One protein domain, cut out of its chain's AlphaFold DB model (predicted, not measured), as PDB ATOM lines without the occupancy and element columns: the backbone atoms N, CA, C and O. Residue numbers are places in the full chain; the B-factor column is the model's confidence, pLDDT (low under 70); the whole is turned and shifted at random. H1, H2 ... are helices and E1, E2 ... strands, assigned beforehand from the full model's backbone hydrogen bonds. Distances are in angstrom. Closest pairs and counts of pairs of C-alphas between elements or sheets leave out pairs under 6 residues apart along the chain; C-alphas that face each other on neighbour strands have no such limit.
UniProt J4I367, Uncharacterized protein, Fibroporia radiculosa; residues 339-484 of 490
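AT A GLANCE: This is residues 339 to 484 of the 490 residues of an uncharacterized protein of Fibroporia radiculosa (UniProt J4I367). The model is a long, thin rod of two lobes: in one, helices H1 and H6 meet over part of their lengths beside the strand hairpin E3 and E4; in the other, H3 and H5 lie side by side, with the hairpin E1 and E2 at the start of H3. Two stretches of chain join the lobes, residues 363 to 380 with the short H2 in them and residues 445 to 451, while H4 lies at the far tip, where residues 416 to 423 and 425 to 430 stick out. The printed part has 146 residues, with six named helices and four named strands in the order H1 H2 E1 E2 H3 H4 H5 E3 E4 H6; it is mostly helix, and each of its two sheets is one antiparallel pair. It is only just extended, close to loose, with a radius of gyration of the C-alphas of 22.4 A and spans of 74 by 33 by 19 A.

HOW THE PARTS SIT: Start at the hairpin of E3, residues 452 to 454, and E4, residues 461 to 463, where N 453 and O 462 are 2.8 A apart, within hydrogen-bond range. Next look at H6, residues 467 to 483: its closest C-alpha pair with E4 is Ser 469 and Lys 462, 5.7 A apart. H6 touches H1, residues 351 to 362, the same way at a shallow tilt of 29 degrees, through residues 473 to 477 of H6 and 351 to 355 of H1 alone; the closest C-alphas are those of Ser 351 and Ser 474, 5.7 A apart. The closest C-alphas of E3 and H2, residues 370 to 373, are those of Thr 454 and Leu 373, 6.7 A apart. Farther on, find the hairpin of E1, residues 381 to 383, and E2, residues 392 to 394, with N 382 and O 393 2.8 A apart. H3, residues 395 to 412, touches H5, residues 433 to 444, opposite ways at a shallow tilt of 14 degrees; the closest C-alphas, of Asn 407 and Val 434, are 6.7 A apart. H4, residues 418 to 426, touches no helix. In H1, H4 and H5 every O i to N i+4 pair is within hydrogen-bond range; in H3 it is 11 of 14, in H6 11 of 13, and H2 is too short for such a pair.

IN THESE COORDINATES: Find C-alpha 351 at (-20.728, 11.377, -7.069), where H1 begins its 15.5 A. H3 starts at C-alpha 395, (-10.778, 11.203, 21.791), and runs 25.3 A; H5 runs 15.5 A. H6 runs 24.8 A to C-alpha 483 at (-33.670, 21.902, -6.879).

THE WHOLE: The C-alphas farthest apart, of Gly 344 and His 417, are 74.1 A apart. The printed part has no cut, and no link between named elements is long. Mean pLDDT of the printed part is 77.3, with residues 408 to 431 and 441 to 451 among those under 70.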
ATOM      1  N   ARG A 339     -24.381  11.030 -13.957       95.94
ATOM      2  CA  ARG A 339     -24.253  12.067 -14.992       95.94
ATOM      3  C   ARG A 339     -24.594  13.444 -14.418       95.94
ATOM      4  O   ARG A 339     -25.587  13.589 -13.705       95.94
ATOM      5  N   CYS A 340     -23.810  14.460 -14.774       96.94
ATOM      6  CA  CYS A 340     -24.159  15.858 -14.557       96.94
ATOM      7  C   CYS A 340     -25.435  16.193 -15.342       96.94
ATOM      8  O   CYS A 340     -25.512  15.966 -16.545       96.94
ATOM      9  N   ARG A 341     -26.454  16.735 -14.670       96.38
ATOM     10  CA  ARG A 341     -27.746  17.061 -15.305       96.38
ATOM     11  C   ARG A 341     -27.817  18.501 -15.815       96.38
ATOM     12  O   ARG A 341     -28.903  19.000 -16.092       96.38
ATOM     13  N   TRP A 342     -26.698  19.226 -15.847       96.62
ATOM     14  CA  TRP A 342     -26.701  20.610 -16.314       96.62
ATOM     15  C   TRP A 342     -27.044  20.650 -17.804       96.62
ATOM     16  O   TRP A 342     -26.602  19.793 -18.569       96.62
ATOM     17  N   LYS A 343     -27.846  21.629 -18.234       95.69
ATOM     18  CA  LYS A 343     -28.270  21.737 -19.638       95.69
ATOM     19  C   LYS A 343     -27.054  21.808 -20.570       95.69
ATOM     20  O   LYS A 343     -26.274  22.751 -20.486       95.69
ATOM     21  N   GLY A 344     -26.928  20.816 -21.452       95.00
ATOM     22  CA  GLY A 344     -25.824  20.709 -22.411       95.00
ATOM     23  C   GLY A 344     -24.514  20.161 -21.835       95.00
ATOM     24  O   GLY A 344     -23.496  20.237 -22.510       95.00
ATOM     25  N   CYS A 345     -24.511  19.629 -20.608       96.88
ATOM     26  CA  CYS A 345     -23.337  18.985 -20.030       96.88
ATOM     27  C   CYS A 345     -23.423  17.458 -20.152       96.88
ATOM     28  O   CYS A 345     -24.418  16.849 -19.761       96.88
ATOM     29  N   GLU A 346     -22.359  16.839 -20.664       96.88
ATOM     30  CA  GLU A 346     -22.256  15.384 -20.852       96.88
ATOM     31  C   GLU A 346     -21.352  14.702 -19.815       96.88
ATOM     32  O   GLU A 346     -21.148  13.488 -19.861       96.88
ATOM     33  N   PHE A 347     -20.820  15.462 -18.851       97.44
ATOM     34  CA  PHE A 347     -19.917  14.932 -17.835       97.44
ATOM     35  C   PHE A 347     -20.584  13.812 -17.023       97.44
ATOM     36  O   PHE A 347     -21.721  13.946 -16.562       97.44
ATOM     37  N   SER A 348     -19.864  12.713 -16.801       96.75
ATOM     38  CA  SER A 348     -20.290  11.620 -15.927       96.75
ATOM     39  C   SER A 348     -19.103  11.053 -15.155       96.75
ATOM     40  O   SER A 348     -17.979  11.067 -15.650       96.75
ATOM     41  N   GLY A 349     -19.342  10.593 -13.929       95.00
ATOM     42  CA  GLY A 349     -18.289  10.107 -13.036       95.00
ATOM     43  C   GLY A 349     -18.842   9.598 -11.709       95.00
ATOM     44  O   GLY A 349     -20.030   9.289 -11.590       95.00
ATOM     45  N   THR A 350     -18.003   9.507 -10.679       93.06
ATOM     46  CA  THR A 350     -18.496   9.234  -9.324       93.06
ATOM     47  C   THR A 350     -19.274  10.436  -8.788       93.06
ATOM     48  O   THR A 350     -19.194  11.545  -9.314       93.06
ATOM     49  N   SER A 351     -20.022  10.255  -7.697       92.12
ATOM     50  CA  SER A 351     -20.728  11.377  -7.069       92.12
ATOM     51  C   SER A 351     -19.789  12.537  -6.719       92.12
ATOM     52  O   SER A 351     -20.182  13.692  -6.855       92.12
ATOM     53  N   MET A 352     -18.564  12.240  -6.260       90.31
ATOM     54  CA  MET A 352     -17.605  13.285  -5.896       90.31
ATOM     55  C   MET A 352     -17.105  14.020  -7.141       90.31
ATOM     56  O   MET A 352     -17.143  15.245  -7.152       90.31
ATOM     57  N   ASP A 353     -16.767  13.288  -8.207       94.25
ATOM     58  CA  ASP A 353     -16.316  13.884  -9.472       94.25
ATOM     59  C   ASP A 353     -17.388  14.804 -10.066       94.25
ATOM     60  O   ASP A 353     -17.097  15.913 -10.503       94.25
ATOM     61  N   VAL A 354     -18.657  14.378 -10.032       95.38
ATOM     62  CA  VAL A 354     -19.783  15.194 -10.512       95.38
ATOM     63  C   VAL A 354     -19.952  16.451  -9.666       95.38
ATOM     64  O   VAL A 354     -20.207  17.520 -10.216       95.38
ATOM     65  N   TRP A 355     -19.798  16.362  -8.345       94.50
ATOM     66  CA  TRP A 355     -19.857  17.540  -7.481       94.50
ATOM     67  C   TRP A 355     -18.706  18.514  -7.752       94.50
ATOM     68  O   TRP A 355     -18.949  19.711  -7.908       94.50
ATOM     69  N   GLU A 356     -17.471  18.024  -7.859       94.00
ATOM     70  CA  GLU A 356     -16.303  18.849  -8.190       94.00
ATOM     71  C   GLU A 356     -16.446  19.504  -9.564       94.00
ATOM     72  O   GLU A 356     -16.178  20.698  -9.714       94.00
ATOM     73  N   HIS A 357     -16.955  18.766 -10.547       96.69
ATOM     74  CA  HIS A 357     -17.292  19.290 -11.863       96.69
ATOM     75  C   HIS A 357     -18.368  20.388 -11.789       96.69
ATOM     76  O   HIS A 357     -18.183  21.464 -12.356       96.69
ATOM     77  N   ILE A 358     -19.465  20.173 -11.054       95.81
ATOM     78  CA  ILE A 358     -20.536  21.172 -10.895       95.81
ATOM     79  C   ILE A 358     -19.990  22.455 -10.273       95.81
ATOM     80  O   ILE A 358     -20.264  23.544 -10.777       95.81
ATOM     81  N   VAL A 359     -19.219  22.335  -9.192       94.69
ATOM     82  CA  VAL A 359     -18.668  23.496  -8.491       94.69
ATOM     83  C   VAL A 359     -17.626  24.204  -9.355       94.69
ATOM     84  O   VAL A 359     -17.628  25.421  -9.414       94.69
ATOM     85  N   SER A 360     -16.768  23.491 -10.081       95.25
ATOM     86  CA  SER A 360     -15.755  24.130 -10.937       95.25
ATOM     87  C   SER A 360     -16.324  24.746 -12.219       95.25
ATOM     88  O   SER A 360     -15.871  25.809 -12.631       95.25
ATOM     89  N   THR A 361     -17.314  24.104 -12.844       96.88
ATOM     90  CA  THR A 361     -17.757  24.431 -14.213       96.88
ATOM     91  C   THR A 361     -19.054  25.236 -14.240       96.88
ATOM     92  O   THR A 361     -19.226  26.115 -15.080       96.88
ATOM     93  N   HIS A 362     -19.995  24.943 -13.339       95.19
ATOM     94  CA  HIS A 362     -21.352  25.496 -13.401       95.19
ATOM     95  C   HIS A 362     -21.671  26.459 -12.254       95.19
ATOM     96  O   HIS A 362     -22.491  27.363 -12.425       95.19
ATOM     97  N   ARG A 363     -21.077  26.248 -11.074       90.75
ATOM     98  CA  ARG A 363     -21.392  26.966  -9.828       90.75
ATOM     99  C   ARG A 363     -20.156  27.176  -8.934       90.75
ATOM    100  O   ARG A 363     -20.120  26.643  -7.819       90.75
ATOM    101  N   PRO A 364     -19.164  27.975  -9.367       87.38
ATOM    102  CA  PRO A 364     -17.982  28.280  -8.546       87.38
ATOM    103  C   PRO A 364     -18.337  28.991  -7.236       87.38
ATOM    104  O   PRO A 364     -17.653  28.814  -6.231       87.38
ATOM    105  N   ASP A 365     -19.461  29.708  -7.214       86.00
ATOM    106  CA  ASP A 365     -20.023  30.392  -6.048       86.00
ATOM    107  C   ASP A 365     -20.500  29.444  -4.935       86.00
ATOM    108  O   ASP A 365     -20.665  29.864  -3.790       86.00
ATOM    109  N   LYS A 366     -20.745  28.166  -5.245       81.94
ATOM    110  CA  LYS A 366     -21.268  27.178  -4.289       81.94
ATOM    111  C   LYS A 366     -20.192  26.334  -3.623       81.94
ATOM    112  O   LYS A 366     -20.535  25.426  -2.865       81.94
ATOM    113  N   ARG A 367     -18.910  26.618  -3.865       81.19
ATOM    114  CA  ARG A 367     -17.827  25.933  -3.161       81.19
ATOM    115  C   ARG A 367     -17.912  26.274  -1.668       81.19
ATOM    116  O   ARG A 367     -17.809  27.453  -1.331       81.19
ATOM    117  N   PRO A 368     -18.093  25.289  -0.770       78.00
ATOM    118  CA  PRO A 368     -18.091  25.580   0.653       78.00
ATOM    119  C   PRO A 368     -16.724  26.140   1.040       78.00
ATOM    120  O   PRO A 368     -15.686  25.585   0.661       78.00
ATOM    121  N   THR A 369     -16.717  27.255   1.766       80.62
ATOM    122  CA  THR A 369     -15.465  27.806   2.289       80.62
ATOM    123  C   THR A 369     -14.926  26.880   3.385       80.62
ATOM    124  O   THR A 369     -15.715  26.214   4.064       80.62
ATOM    125  N   PRO A 370     -13.602  26.824   3.614       72.19
ATOM    126  CA  PRO A 370     -13.033  26.022   4.701       72.19
ATOM    127  C   PRO A 370     -13.689  26.307   6.062       72.19
ATOM    128  O   PRO A 370     -13.958  25.383   6.824       72.19
ATOM    129  N   ALA A 371     -14.059  27.568   6.315       72.88
ATOM    130  CA  ALA A 371     -14.787  27.981   7.513       72.88
ATOM    131  C   ALA A 371     -16.181  27.328   7.643       72.88
ATOM    132  O   ALA A 371     -16.601  26.967   8.741       72.88
ATOM    133  N   GLN A 372     -16.898  27.120   6.533       75.62
ATOM    134  CA  GLN A 372     -18.228  26.491   6.533       75.62
ATOM    135  C   GLN A 372     -18.186  24.986   6.794       75.62
ATOM    136  O   GLN A 372     -19.181  24.412   7.240       75.62
ATOM    137  N   LEU A 373     -17.050  24.332   6.540       71.38
ATOM    138  CA  LEU A 373     -16.907  22.899   6.786       71.38
ATOM    139  C   LEU A 373     -16.802  22.553   8.277       71.38
ATOM    140  O   LEU A 373     -16.862  21.363   8.594       71.38
ATOM    141  N   ASN A 374     -16.727  23.573   9.155       58.72
ATOM    142  CA  ASN A 374     -16.738  23.524  10.622       58.72
ATOM    143  C   ASN A 374     -16.245  22.176  11.149       58.72
ATOM    144  O   ASN A 374     -16.996  21.374  11.723       58.72
ATOM    145  N   ILE A 375     -14.998  21.878  10.805       58.97
ATOM    146  CA  ILE A 375     -14.335  20.638  11.154       58.97
ATOM    147  C   ILE A 375     -14.116  20.729  12.665       58.97
ATOM    148  O   ILE A 375     -13.456  21.648  13.135       58.97
ATOM    149  N   VAL A 376     -14.779  19.856  13.434       55.34
ATOM    150  CA  VAL A 376     -14.528  19.796  14.883       55.34
ATOM    151  C   VAL A 376     -13.099  19.318  15.013       55.34
ATOM    152  O   VAL A 376     -12.792  18.208  14.580       55.34
ATOM    153  N   THR A 377     -12.243  20.194  15.523       56.56
ATOM    154  CA  THR A 377     -10.818  19.938  15.647       56.56
ATOM    155  C   THR A 377     -10.599  18.746  16.569       56.56
ATOM    156  O   THR A 377     -11.283  18.583  17.590       56.56
ATOM    157  N   ARG A 378      -9.641  17.898  16.186       59.81
ATOM    158  CA  ARG A 378      -9.121  16.752  16.952       59.81
ATOM    159  C   ARG A 378      -8.871  17.027  18.440       59.81
ATOM    160  O   ARG A 378      -8.888  16.091  19.235       59.81
ATOM    161  N   ASP A 379      -8.696  18.293  18.794       67.62
ATOM    162  CA  ASP A 379      -8.272  18.769  20.110       67.62
ATOM    163  C   ASP A 379      -9.420  18.910  21.122       67.62
ATOM    164  O   ASP A 379      -9.209  19.361  22.246       67.62
ATOM    165  N   SER A 380     -10.649  18.536  20.750       73.50
ATOM    166  CA  SER A 380     -11.767  18.528  21.698       73.50
ATOM    167  C   SER A 380     -11.503  17.517  22.820       73.50
ATOM    168  O   SER A 380     -11.433  16.309  22.574       73.50
ATOM    169  N   LEU A 381     -11.372  18.021  24.048       80.56
ATOM    170  CA  LEU A 381     -11.182  17.204  25.242       80.56
ATOM    171  C   LEU A 381     -12.485  16.488  25.618       80.56
ATOM    172  O   LEU A 381     -13.572  17.068  25.573       80.56
ATOM    173  N   VAL A 382     -12.367  15.217  25.986       81.75
ATOM    174  CA  VAL A 382     -13.450  14.348  26.451       81.75
ATOM    175  C   VAL A 382     -13.051  13.757  27.800       81.75
ATOM    176  O   VAL A 382     -11.885  13.426  28.017       81.75
ATOM    177  N   GLU A 383     -14.021  13.623  28.702       85.50
ATOM    178  CA  GLU A 383     -13.846  13.019  30.027       85.50
ATOM    179  C   GLU A 383     -14.234  11.530  30.011       85.50
ATOM    180  O   GLU A 383     -15.135  11.106  29.278       85.50
ATOM    181  N   CYS A 384     -13.558  10.709  30.816       86.81
ATOM    182  CA  CYS A 384     -13.903   9.302  30.979       86.81
ATOM    183  C   CYS A 384     -15.166   9.171  31.847       86.81
ATOM    184  O   CYS A 384     -15.168   9.548  33.010       86.81
ATOM    185  N   GLY A 385     -16.244   8.610  31.299       79.44
ATOM    186  CA  GLY A 385     -17.519   8.412  32.001       79.44
ATOM    187  C   GLY A 385     -17.634   7.083  32.757       79.44
ATOM    188  O   GLY A 385     -18.731   6.714  33.175       79.44
ATOM    189  N   LEU A 386     -16.540   6.325  32.895       80.88
ATOM    190  CA  LEU A 386     -16.517   5.113  33.716       80.88
ATOM    191  C   LEU A 386     -16.346   5.487  35.192       80.88
ATOM    192  O   LEU A 386     -15.601   6.405  35.526       80.88
ATOM    193  N   ALA A 387     -17.050   4.769  36.072       76.94
ATOM    194  CA  ALA A 387     -17.063   5.061  37.503       76.94
ATOM    195  C   ALA A 387     -15.636   5.145  38.071       76.94
ATOM    196  O   ALA A 387     -14.794   4.305  37.757       76.94
ATOM    197  N   GLU A 388     -15.393   6.167  38.896       83.50
ATOM    198  CA  GLU A 388     -14.119   6.421  39.592       83.50
ATOM    199  C   GLU A 388     -12.930   6.803  38.688       83.50
ATOM    200  O   GLU A 388     -11.833   7.044  39.190       83.50
ATOM    201  N   CYS A 389     -13.134   6.946  37.374       86.88
ATOM    202  CA  CYS A 389     -12.103   7.419  36.461       86.88
ATOM    203  C   CYS A 389     -12.269   8.911  36.144       86.88
ATOM    204  O   CYS A 389     -13.259   9.317  35.550       86.88
ATOM    205  N   GLN A 390     -11.276   9.730  36.506       93.19
ATOM    206  CA  GLN A 390     -11.255  11.179  36.231       93.19
ATOM    207  C   GLN A 390     -10.360  11.547  35.036       93.19
ATOM    208  O   GLN A 390      -9.949  12.696  34.891       93.19
ATOM    209  N   ALA A 391      -9.993  10.573  34.199       91.75
ATOM    210  CA  ALA A 391      -9.134  10.837  33.052       91.75
ATOM    211  C   ALA A 391      -9.831  11.769  32.050       91.75
ATOM    212  O   ALA A 391     -11.020  11.620  31.764       91.75
ATOM    213  N   GLN A 392      -9.063  12.698  31.489       92.88
ATOM    214  CA  GLN A 392      -9.487  13.596  30.421       92.88
ATOM    215  C   GLN A 392      -8.426  13.597  29.324       92.88
ATOM    216  O   GLN A 392      -7.237  13.446  29.610       92.88
ATOM    217  N   GLY A 393      -8.846  13.752  28.076       90.12
ATOM    218  CA  GLY A 393      -7.932  13.827  26.941       90.12
ATOM    219  C   GLY A 393      -8.673  13.965  25.623       90.12
ATOM    220  O   GLY A 393      -9.903  13.955  25.574       90.12
ATOM    221  N   THR A 394      -7.931  14.073  24.531       87.69
ATOM    222  CA  THR A 394      -8.489  13.965  23.179       87.69
ATOM    223  C   THR A 394      -9.184  12.613  22.995       87.69
ATOM    224  O   THR A 394      -8.912  11.647  23.709       87.69
ATOM    225  N   VAL A 395     -10.067  12.480  22.001       76.56
ATOM    226  CA  VAL A 395     -10.778  11.203  21.791       76.56
ATOM    227  C   VAL A 395      -9.819  10.040  21.519       76.56
ATOM    228  O   VAL A 395     -10.051   8.924  21.979       76.56
ATOM    229  N   THR A 396      -8.714  10.289  20.820       82.00
ATOM    230  CA  THR A 396      -7.650   9.299  20.599       82.00
ATOM    231  C   THR A 396      -7.003   8.848  21.905       82.00
ATOM    232  O   THR A 396      -6.864   7.643  22.128       82.00
ATOM    233  N   GLU A 397      -6.661   9.791  22.783       90.00
ATOM    234  CA  GLU A 397      -6.111   9.497  24.109       90.00
ATOM    235  C   GLU A 397      -7.134   8.769  24.978       90.00
ATOM    236  O   GLU A 397      -6.782   7.801  25.646       90.00
ATOM    237  N   MET A 398      -8.409   9.149  24.901       89.38
ATOM    238  CA  MET A 398      -9.487   8.504  25.643       89.38
ATOM    239  C   MET A 398      -9.708   7.055  25.191       89.38
ATOM    240  O   MET A 398      -9.850   6.153  26.013       89.38
ATOM    241  N   LEU A 399      -9.679   6.784  23.884       83.38
ATOM    242  CA  LEU A 399      -9.771   5.419  23.360       83.38
ATOM    243  C   LEU A 399      -8.572   4.561  23.785       83.38
ATOM    244  O   LEU A 399      -8.750   3.384  24.108       83.38
ATOM    245  N   ALA A 400      -7.366   5.133  23.800       88.06
ATOM    246  CA  ALA A 400      -6.177   4.456  24.309       88.06
ATOM    247  C   ALA A 400      -6.287   4.196  25.819       88.06
ATOM    248  O   ALA A 400      -6.049   3.077  26.271       88.06
ATOM    249  N   HIS A 401      -6.728   5.192  26.587       90.12
ATOM    250  CA  HIS A 401      -6.974   5.100  28.021       90.12
ATOM    251  C   HIS A 401      -7.969   3.977  28.352       90.12
ATOM    252  O   HIS A 401      -7.651   3.093  29.146       90.12
ATOM    253  N   LEU A 402      -9.123   3.924  27.681       85.19
ATOM    254  CA  LEU A 402     -10.126   2.869  27.875       85.19
ATOM    255  C   LEU A 402      -9.558   1.466  27.615       85.19
ATOM    256  O   LEU A 402      -9.833   0.532  28.369       85.19
ATOM    257  N   ARG A 403      -8.740   1.312  26.567       84.50
ATOM    258  CA  ARG A 403      -8.102   0.029  26.229       84.50
ATOM    259  C   ARG A 403      -7.005  -0.370  27.210       84.50
ATOM    260  O   ARG A 403      -6.854  -1.556  27.469       84.50
ATOM    261  N   ASN A 404      -6.251   0.581  27.742       86.69
ATOM    262  CA  ASN A 404      -5.080   0.275  28.561       86.69
ATOM    263  C   ASN A 404      -5.413   0.183  30.053       86.69
ATOM    264  O   ASN A 404      -4.837  -0.638  30.756       86.69
ATOM    265  N   VAL A 405      -6.351   0.997  30.537       87.19
ATOM    266  CA  VAL A 405      -6.687   1.086  31.965       87.19
ATOM    267  C   VAL A 405      -7.854   0.163  32.311       87.19
ATOM    268  O   VAL A 405      -7.769  -0.624  33.251       87.19
ATOM    269  N   HIS A 406      -8.926   0.190  31.514       81.12
ATOM    270  CA  HIS A 406     -10.167  -0.516  31.854       81.12
ATOM    271  C   HIS A 406     -10.297  -1.902  31.212       81.12
ATOM    272  O   HIS A 406     -10.988  -2.769  31.748       81.12
ATOM    273  N   ASN A 407      -9.605  -2.163  30.100       73.06
ATOM    274  CA  ASN A 407      -9.585  -3.503  29.502       73.06
ATOM    275  C   ASN A 407      -8.753  -4.487  30.347       73.06
ATOM    276  O   ASN A 407      -9.119  -5.653  30.472       73.06
ATOM    277  N   VAL A 408      -7.684  -4.005  30.995       60.22
ATOM    278  CA  VAL A 408      -6.830  -4.812  31.888       60.22
ATOM    279  C   VAL A 408      -7.593  -5.247  33.144       60.22
ATOM    280  O   VAL A 408      -7.468  -6.396  33.566       60.22
ATOM    281  N   GLN A 409      -8.461  -4.388  33.693       55.16
ATOM    282  CA  GLN A 409      -9.331  -4.751  34.821       55.16
ATOM    283  C   GLN A 409     -10.305  -5.890  34.470       55.16
ATOM    284  O   GLN A 409     -10.508  -6.792  35.278       55.16
ATOM    285  N   GLN A 410     -10.846  -5.922  33.245       54.53
ATOM    286  CA  GLN A 410     -11.720  -7.021  32.813       54.53
ATOM    287  C   GLN A 410     -10.989  -8.349  32.609       54.53
ATOM    288  O   GLN A 410     -11.604  -9.407  32.744       54.53
ATOM    289  N   GLU A 411      -9.705  -8.332  32.245       53.81
ATOM    290  CA  GLU A 411      -8.929  -9.567  32.111       53.81
ATOM    291  C   GLU A 411      -8.508 -10.130  33.468       53.81
ATOM    292  O   GLU A 411      -8.544 -11.348  33.644       53.81
ATOM    293  N   ALA A 412      -8.208  -9.263  34.438       53.50
ATOM    294  CA  ALA A 412      -7.883  -9.659  35.806       53.50
ATOM    295  C   ALA A 412      -9.065 -10.338  36.533       53.50
ATOM    296  O   ALA A 412      -8.854 -11.221  37.359       53.50
ATOM    297  N   GLU A 413     -10.312 -10.005  36.180       53.62
ATOM    298  CA  GLU A 413     -11.519 -10.644  36.733       53.62
ATOM    299  C   GLU A 413     -11.937 -11.946  36.017       53.62
ATOM    300  O   GLU A 413     -12.931 -12.584  36.392       53.62
ATOM    301  N   LYS A 414     -11.195 -12.406  34.997       53.66
ATOM    302  CA  LYS A 414     -11.481 -13.690  34.333       53.66
ATOM    303  C   LYS A 414     -11.116 -14.851  35.263       53.66
ATOM    304  O   LYS A 414     -10.009 -15.376  35.249       53.66
ATOM    305  N   CYS A 415     -12.101 -15.295  36.041       50.50
ATOM    306  CA  CYS A 415     -12.057 -16.512  36.848       50.50
ATOM    307  C   CYS A 415     -11.488 -17.705  36.045       50.50
ATOM    308  O   CYS A 415     -12.078 -18.129  35.046       50.50
ATOM    309  N   THR A 416     -10.373 -18.280  36.508       58.03
ATOM    310  CA  THR A 416      -9.639 -19.392  35.865       58.03
ATOM    311  C   THR A 416     -10.370 -20.740  35.929       58.03
ATOM    312  O   THR A 416      -9.925 -21.728  35.341       58.03
ATOM    313  N   HIS A 417     -11.532 -20.817  36.588       57.31
ATOM    314  CA  HIS A 417     -12.317 -22.046  36.627       57.31
ATOM    315  C   HIS A 417     -12.868 -22.426  35.245       57.31
ATOM    316  O   HIS A 417     -13.630 -21.693  34.611       57.31
ATOM    317  N   ARG A 418     -12.596 -23.672  34.837       53.41
ATOM    318  CA  ARG A 418     -13.040 -24.309  33.580       53.41
ATOM    319  C   ARG A 418     -14.554 -24.180  33.310       53.41
ATOM    320  O   ARG A 418     -14.977 -24.108  32.155       53.41
ATOM    321  N   ASN A 419     -15.372 -24.088  34.364       52.31
ATOM    322  CA  ASN A 419     -16.825 -23.893  34.273       52.31
ATOM    323  C   ASN A 419     -17.250 -22.423  34.072       52.31
ATOM    324  O   ASN A 419     -18.259 -22.175  33.404       52.31
ATOM    325  N   CYS A 420     -16.470 -21.452  34.560       54.97
ATOM    326  CA  CYS A 420     -16.647 -20.033  34.230       54.97
ATOM    327  C   CYS A 420     -16.286 -19.765  32.767       54.97
ATOM    328  O   CYS A 420     -17.048 -19.095  32.078       54.97
ATOM    329  N   VAL A 421     -15.223 -20.388  32.243       52.47
ATOM    330  CA  VAL A 421     -14.814 -20.262  30.830       52.47
ATOM    331  C   VAL A 421     -15.900 -20.771  29.867       52.47
ATOM    332  O   VAL A 421     -16.212 -20.099  28.883       52.47
ATOM    333  N   ARG A 422     -16.564 -21.903  30.166       54.00
ATOM    334  CA  ARG A 422     -17.697 -22.408  29.354       54.00
ATOM    335  C   ARG A 422     -18.937 -21.505  29.410       54.00
ATOM    336  O   ARG A 422     -19.603 -21.336  28.389       54.00
ATOM    337  N   ARG A 423     -19.259 -20.910  30.567       51.25
ATOM    338  CA  ARG A 423     -20.383 -19.957  30.694       51.25
ATOM    339  C   ARG A 423     -20.066 -18.597  30.061       51.25
ATOM    340  O   ARG A 423     -20.944 -18.031  29.419       51.25
ATOM    341  N   ALA A 424     -18.826 -18.120  30.165       52.12
ATOM    342  CA  ALA A 424     -18.342 -16.915  29.496       52.12
ATOM    343  C   ALA A 424     -18.353 -17.077  27.968       52.12
ATOM    344  O   ALA A 424     -18.829 -16.190  27.270       52.12
ATOM    345  N   ALA A 425     -17.954 -18.243  27.443       56.03
ATOM    346  CA  ALA A 425     -18.048 -18.554  26.015       56.03
ATOM    347  C   ALA A 425     -19.499 -18.536  25.496       56.03
ATOM    348  O   ALA A 425     -19.743 -18.066  24.389       56.03
ATOM    349  N   LYS A 426     -20.470 -18.980  26.308       54.06
ATOM    350  CA  LYS A 426     -21.907 -18.932  25.977       54.06
ATOM    351  C   LYS A 426     -22.520 -17.527  26.133       54.06
ATOM    352  O   LYS A 426     -23.542 -17.250  25.519       54.06
ATOM    353  N   ARG A 427     -21.884 -16.641  26.911       48.34
ATOM    354  CA  ARG A 427     -22.207 -15.207  27.050       48.34
ATOM    355  C   ARG A 427     -21.420 -14.295  26.100       48.34
ATOM    356  O   ARG A 427     -21.606 -13.090  26.159       48.34
ATOM    357  N   ARG A 428     -20.610 -14.826  25.174       47.53
ATOM    358  CA  ARG A 428     -19.893 -14.028  24.153       47.53
ATOM    359  C   ARG A 428     -20.803 -13.212  23.216       47.53
ATOM    360  O   ARG A 428     -20.292 -12.473  22.388       47.53
ATOM    361  N   SER A 429     -22.129 -13.312  23.343       51.53
ATOM    362  CA  SER A 429     -23.082 -12.400  22.702       51.53
ATOM    363  C   SER A 429     -23.329 -11.099  23.482       51.53
ATOM    364  O   SER A 429     -23.916 -10.178  22.924       51.53
ATOM    365  N   SER A 430     -22.917 -10.996  24.752       59.75
ATOM    366  CA  SER A 430     -22.909  -9.732  25.492       59.75
ATOM    367  C   SER A 430     -21.526  -9.114  25.364       59.75
ATOM    368  O   SER A 430     -20.584  -9.555  26.023       59.75
ATOM    369  N   MET A 431     -21.404  -8.124  24.487       62.53
ATOM    370  CA  MET A 431     -20.193  -7.318  24.389       62.53
ATOM    371  C   MET A 431     -19.835  -6.732  25.747       62.53
ATOM    372  O   MET A 431     -20.727  -6.405  26.540       62.53
ATOM    373  N   SER A 432     -18.540  -6.660  26.031       74.31
ATOM    374  CA  SER A 432     -18.073  -6.224  27.340       74.31
ATOM    375  C   SER A 432     -18.521  -4.780  27.612       74.31
ATOM    376  O   SER A 432     -18.755  -4.010  26.679       74.31
ATOM    377  N   LEU A 433     -18.668  -4.388  28.884       69.94
ATOM    378  CA  LEU A 433     -19.024  -3.006  29.241       69.94
ATOM    379  C   LEU A 433     -18.064  -1.999  28.579       69.94
ATOM    380  O   LEU A 433     -18.510  -0.991  28.045       69.94
ATOM    381  N   VAL A 434     -16.767  -2.328  28.539       71.56
ATOM    382  CA  VAL A 434     -15.726  -1.536  27.872       71.56
ATOM    383  C   VAL A 434     -15.937  -1.506  26.364       71.56
ATOM    384  O   VAL A 434     -15.868  -0.436  25.780       71.56
ATOM    385  N   GLU A 435     -16.257  -2.623  25.711       73.44
ATOM    386  CA  GLU A 435     -16.544  -2.617  24.271       73.44
ATOM    387  C   GLU A 435     -17.812  -1.821  23.927       73.44
ATOM    388  O   GLU A 435     -17.842  -1.114  22.921       73.44
ATOM    389  N   ASN A 436     -18.849  -1.898  24.767       67.56
ATOM    390  CA  ASN A 436     -20.053  -1.081  24.627       67.56
ATOM    391  C   ASN A 436     -19.760   0.395  24.876       67.56
ATOM    392  O   ASN A 436     -20.313   1.235  24.175       67.56
ATOM    393  N   TYR A 437     -18.878   0.714  25.823       68.38
ATOM    394  CA  TYR A 437     -18.466   2.083  26.093       68.38
ATOM    395  C   TYR A 437     -17.548   2.628  24.992       68.38
ATOM    396  O   TYR A 437     -17.734   3.748  24.550       68.38
ATOM    397  N   VAL A 438     -16.632   1.825  24.447       72.38
ATOM    398  CA  VAL A 438     -15.830   2.171  23.263       72.38
ATOM    399  C   VAL A 438     -16.744   2.417  22.070       72.38
ATOM    400  O   VAL A 438     -16.589   3.425  21.387       72.38
ATOM    401  N   ARG A 439     -17.733   1.546  21.841       70.25
ATOM    402  CA  ARG A 439     -18.759   1.783  20.823       70.25
ATOM    403  C   ARG A 439     -19.530   3.065  21.110       70.25
ATOM    404  O   ARG A 439     -19.679   3.857  20.200       70.25
ATOM    405  N   HIS A 440     -19.971   3.293  22.343       72.25
ATOM    406  CA  HIS A 440     -20.663   4.515  22.746       72.25
ATOM    407  C   HIS A 440     -19.807   5.755  22.493       72.25
ATOM    408  O   HIS A 440     -20.305   6.716  21.928       72.25
ATOM    409  N   VAL A 441     -18.517   5.736  22.827       68.62
ATOM    410  CA  VAL A 441     -17.607   6.855  22.572       68.62
ATOM    411  C   VAL A 441     -17.461   7.083  21.071       68.62
ATOM    412  O   VAL A 441     -17.588   8.211  20.606       68.62
ATOM    413  N   LEU A 442     -17.301   6.015  20.291       67.06
ATOM    414  CA  LEU A 442     -17.293   6.090  18.832       67.06
ATOM    415  C   LEU A 442     -18.650   6.506  18.243       67.06
ATOM    416  O   LEU A 442     -18.666   7.080  17.160       67.06
ATOM    417  N   ASP A 443     -19.767   6.253  18.931       63.19
ATOM    418  CA  ASP A 443     -21.135   6.516  18.474       63.19
ATOM    419  C   ASP A 443     -21.667   7.893  18.877       63.19
ATOM    420  O   ASP A 443     -22.449   8.479  18.133       63.19
ATOM    421  N   VAL A 444     -21.268   8.403  20.041       61.50
ATOM    422  CA  VAL A 444     -21.713   9.668  20.646       61.50
ATOM    423  C   VAL A 444     -20.697  10.764  20.377       61.50
ATOM    424  O   VAL A 444     -21.069  11.841  19.909       61.50
ATOM    425  N   HIS A 445     -19.409  10.463  20.537       64.50
ATOM    426  CA  HIS A 445     -18.321  11.373  20.178       64.50
ATOM    427  C   HIS A 445     -17.848  11.171  18.742       64.50
ATOM    428  O   HIS A 445     -16.811  11.705  18.370       64.50
ATOM    429  N   TRP A 446     -18.637  10.490  17.900       56.41
ATOM    430  CA  TRP A 446     -18.345  10.250  16.484       56.41
ATOM    431  C   TRP A 446     -17.885  11.489  15.715       56.41
ATOM    432  O   TRP A 446     -17.202  11.310  14.722       56.41
ATOM    433  N   LYS A 447     -18.224  12.704  16.184       58.25
ATOM    434  CA  LYS A 447     -17.803  14.028  15.684       58.25
ATOM    435  C   LYS A 447     -16.282  14.259  15.579       58.25
ATOM    436  O   LYS A 447     -15.909  15.318  15.084       58.25
ATOM    437  N   VAL A 448     -15.437  13.305  15.971       61.62
ATOM    438  CA  VAL A 448     -13.988  13.342  15.707       61.62
ATOM    439  C   VAL A 448     -13.700  13.304  14.205       61.62
ATOM    440  O   VAL A 448     -14.284  12.502  13.470       61.62
ATOM    441  N   GLU A 449     -12.759  14.142  13.772       57.59
ATOM    442  CA  GLU A 449     -12.322  14.355  12.383       57.59
ATOM    443  C   GLU A 449     -12.200  13.089  11.518       57.59
ATOM    444  O   GLU A 449     -12.609  13.096  10.360       57.59
ATOM    445  N   ASP A 450     -11.700  11.978  12.067       65.75
ATOM    446  CA  ASP A 450     -11.409  10.773  11.273       65.75
ATOM    447  C   ASP A 450     -12.619   9.852  11.038       65.75
ATOM    448  O   ASP A 450     -12.607   9.011  10.125       65.75
ATOM    449  N   VAL A 451     -13.669  10.004  11.851       65.56
ATOM    450  CA  VAL A 451     -14.880   9.164  11.837       65.56
ATOM    451  C   VAL A 451     -16.062   9.914  11.216       65.56
ATOM    452  O   VAL A 451     -17.058   9.298  10.832       65.56
ATOM    453  N   VAL A 452     -15.947  11.227  11.002       71.94
ATOM    454  CA  VAL A 452     -16.965  12.054  10.341       71.94
ATOM    455  C   VAL A 452     -16.553  12.445   8.941       71.94
ATOM    456  O   VAL A 452     -15.440  12.875   8.684       71.94
ATOM    457  N   ARG A 453     -17.515  12.402   8.028       78.75
ATOM    458  CA  ARG A 453     -17.476  13.173   6.792       78.75
ATOM    459  C   ARG A 453     -18.550  14.245   6.836       78.75
ATOM    460  O   ARG A 453     -19.728  13.950   7.044       78.75
ATOM    461  N   THR A 454     -18.149  15.490   6.628       83.19
ATOM    462  CA  THR A 454     -19.088  16.583   6.375       83.19
ATOM    463  C   THR A 454     -19.554  16.482   4.926       83.19
ATOM    464  O   THR A 454     -18.745  16.430   4.005       83.19
ATOM    465  N   CYS A 455     -20.864  16.422   4.699       88.50
ATOM    466  CA  CYS A 455     -21.405  16.473   3.345       88.50
ATOM    467  C   CYS A 455     -21.123  17.854   2.737       88.50
ATOM    468  O   CYS A 455     -21.629  18.844   3.251       88.50
ATOM    469  N   HIS A 456     -20.389  17.941   1.625       86.31
ATOM    470  CA  HIS A 456     -20.055  19.236   1.003       86.31
ATOM    471  C   HIS A 456     -21.273  20.013   0.475       86.31
ATOM    472  O   HIS A 456     -21.171  21.205   0.215       86.31
ATOM    473  N   ILE A 457     -22.423  19.347   0.326       87.62
ATOM    474  CA  ILE A 457     -23.645  19.931  -0.241       87.62
ATOM    475  C   ILE A 457     -24.559  20.485   0.852       87.62
ATOM    476  O   ILE A 457     -25.020  21.618   0.764       87.62
ATOM    477  N   CYS A 458     -24.860  19.683   1.880       89.50
ATOM    478  CA  CYS A 458     -25.779  20.086   2.951       89.50
ATOM    479  C   CYS A 458     -25.082  20.457   4.265       89.50
ATOM    480  O   CYS A 458     -25.767  20.779   5.234       89.50
ATOM    481  N   LEU A 459     -23.750  20.350   4.315       86.00
ATOM    482  CA  LEU A 459     -22.883  20.630   5.467       86.00
ATOM    483  C   LEU A 459     -23.197  19.808   6.727       86.00
ATOM    484  O   LEU A 459     -22.613  20.019   7.788       86.00
ATOM    485  N   LYS A 460     -24.082  18.810   6.625       85.44
ATOM    486  CA  LYS A 460     -24.364  17.896   7.729       85.44
ATOM    487  C   LYS A 460     -23.201  16.927   7.896       85.44
ATOM    488  O   LYS A 460     -22.758  16.285   6.943       85.44
ATOM    489  N   LYS A 461     -22.754  16.789   9.139       82.00
ATOM    490  CA  LYS A 461     -21.805  15.761   9.565       82.00
ATOM    491  C   LYS A 461     -22.477  14.390   9.472       82.00
ATOM    492  O   LYS A 461     -23.635  14.238   9.868       82.00
ATOM    493  N   LYS A 462     -21.778  13.398   8.926       83.19
ATOM    494  CA  LYS A 462     -22.217  11.999   8.837       83.19
ATOM    495  C   LYS A 462     -21.075  11.059   9.199       83.19
ATOM    496  O   LYS A 462     -19.928  11.337   8.878       83.19
ATOM    497  N   ARG A 463     -21.390   9.933   9.834       72.75
ATOM    498  CA  ARG A 463     -20.411   8.903  10.204       72.75
ATOM    499  C   ARG A 463     -19.849   8.179   8.983       72.75
ATOM    500  O   ARG A 463     -20.617   7.602   8.223       72.75
ATOM    501  N   LYS A 464     -18.534   8.198   8.783       74.31
ATOM    502  CA  LYS A 464     -17.809   7.643   7.623       74.31
ATOM    503  C   LYS A 464     -18.024   6.136   7.429       74.31
ATOM    504  O   LYS A 464     -18.006   5.663   6.294       74.31
ATOM    505  N   ASP A 465     -18.210   5.400   8.514       69.00
ATOM    506  CA  ASP A 465     -18.361   3.943   8.563       69.00
ATOM    507  C   ASP A 465     -19.801   3.464   8.320       69.00
ATOM    508  O   ASP A 465     -20.007   2.339   7.866       69.00
ATOM    509  N   MET A 466     -20.804   4.318   8.533       67.94
ATOM    510  CA  MET A 466     -22.186   3.955   8.233       67.94
ATOM    511  C   MET A 466     -22.419   3.877   6.724       67.94
ATOM    512  O   MET A 466     -22.176   4.831   5.987       67.94
ATOM    513  N   SER A 467     -22.989   2.765   6.253       68.00
ATOM    514  CA  SER A 467     -23.450   2.615   4.861       68.00
ATOM    515  C   SER A 467     -24.381   3.753   4.425       68.00
ATOM    516  O   SER A 467     -24.433   4.110   3.250       68.00
ATOM    517  N   GLU A 468     -25.091   4.359   5.378       68.75
ATOM    518  CA  GLU A 468     -25.914   5.544   5.156       68.75
ATOM    519  C   GLU A 468     -25.111   6.782   4.750       68.75
ATOM    520  O   GLU A 468     -25.611   7.572   3.956       68.75
ATOM    521  N   SER A 469     -23.872   6.969   5.219       68.00
ATOM    522  CA  SER A 469     -23.062   8.124   4.808       68.00
ATOM    523  C   SER A 469     -22.552   8.000   3.381       68.00
ATOM    524  O   SER A 469     -22.529   9.001   2.664       68.00
ATOM    525  N   ARG A 470     -22.229   6.774   2.939       68.06
ATOM    526  CA  ARG A 470     -21.858   6.491   1.544       68.06
ATOM    527  C   ARG A 470     -22.978   6.891   0.582       68.06
ATOM    528  O   ARG A 470     -22.708   7.492  -0.448       68.06
ATOM    529  N   ASN A 471     -24.229   6.642   0.968       84.56
ATOM    530  CA  ASN A 471     -25.407   6.981   0.164       84.56
ATOM    531  C   ASN A 471     -25.942   8.400   0.419       84.56
ATOM    532  O   ASN A 471     -26.715   8.926  -0.376       84.56
ATOM    533  N   HIS A 472     -25.564   9.034   1.531       89.50
ATOM    534  CA  HIS A 472     -26.048  10.369   1.860       89.50
ATOM    535  C   HIS A 472     -25.572  11.401   0.840       89.50
ATOM    536  O   HIS A 472     -26.354  12.252   0.426       89.50
ATOM    537  N   PHE A 473     -24.304  11.321   0.434       88.88
ATOM    538  CA  PHE A 473     -23.735  12.287  -0.498       88.88
ATOM    539  C   PHE A 473     -24.380  12.198  -1.885       88.88
ATOM    540  O   PHE A 473     -24.775  13.231  -2.418       88.88
ATOM    541  N   SER A 474     -24.574  10.990  -2.426       90.06
ATOM    542  CA  SER A 474     -25.272  10.795  -3.704       90.06
ATOM    543  C   SER A 474     -26.718  11.291  -3.648       90.06
ATOM    544  O   SER A 474     -27.136  12.047  -4.518       90.06
ATOM    545  N   PHE A 475     -27.453  10.987  -2.574       91.38
ATOM    546  CA  PHE A 475     -28.814  11.499  -2.388       91.38
ATOM    547  C   PHE A 475     -28.864  13.031  -2.276       91.38
ATOM    548  O   PHE A 475     -29.750  13.682  -2.829       91.38
ATOM    549  N   CYS A 476     -27.918  13.631  -1.549       93.31
ATOM    550  CA  CYS A 476     -27.801  15.083  -1.463       93.31
ATOM    551  C   CYS A 476     -27.462  15.710  -2.814       93.31
ATOM    552  O   CYS A 476     -27.994  16.777  -3.112       93.31
ATOM    553  N   LEU A 477     -26.623  15.055  -3.615       93.56
ATOM    554  CA  LEU A 477     -26.252  15.498  -4.952       93.56
ATOM    555  C   LEU A 477     -27.443  15.463  -5.907       93.56
ATOM    556  O   LEU A 477     -27.727  16.477  -6.540       93.56
ATOM    557  N   ASP A 478     -28.191  14.361  -5.945       93.75
ATOM    558  CA  ASP A 478     -29.413  14.263  -6.750       93.75
ATOM    559  C   ASP A 478     -30.414  15.355  -6.359       93.75
ATOM    560  O   ASP A 478     -30.855  16.142  -7.195       93.75
ATOM    561  N   ARG A 479     -30.680  15.503  -5.055       93.56
ATOM    562  CA  ARG A 479     -31.602  16.527  -4.550       93.56
ATOM    563  C   ARG A 479     -31.120  17.952  -4.827       93.56
ATOM    564  O   ARG A 479     -31.947  18.855  -4.969       93.56
ATOM    565  N   PHE A 480     -29.809  18.177  -4.852       93.19
ATOM    566  CA  PHE A 480     -29.223  19.460  -5.224       93.19
ATOM    567  C   PHE A 480     -29.459  19.757  -6.705       93.19
ATOM    568  O   PHE A 480     -29.930  20.851  -7.022       93.19
ATOM    569  N   MET A 481     -29.203  18.791  -7.592       95.31
ATOM    570  CA  MET A 481     -29.471  18.931  -9.025       95.31
ATOM    571  C   MET A 481     -30.965  19.173  -9.280       95.31
ATOM    572  O   MET A 481     -31.311  20.121  -9.970       95.31
ATOM    573  N   ASP A 482     -31.867  18.437  -8.628       94.56
ATOM    574  CA  ASP A 482     -33.318  18.584  -8.835       94.56
ATOM    575  C   ASP A 482     -33.880  19.957  -8.420       94.56
ATOM    576  O   ASP A 482     -34.899  20.422  -8.949       94.56
ATOM    577  N   ARG A 483     -33.238  20.611  -7.442       92.81
ATOM    578  CA  ARG A 483     -33.670  21.902  -6.879       92.81
ATOM    579  C   ARG A 483     -32.991  23.106  -7.516       92.81
ATOM    580  O   ARG A 483     -33.512  24.214  -7.399       92.81
ATOM    581  N   THR A 484     -31.837  22.917  -8.141       91.19
ATOM    582  CA  THR A 484     -31.021  24.025  -8.636       91.19
ATOM    583  C   THR A 484     -31.405  24.371 -10.068       91.19
ATOM    584  O   THR A 484     -31.399  23.525 -10.959       91.19
TER     585      THR A 484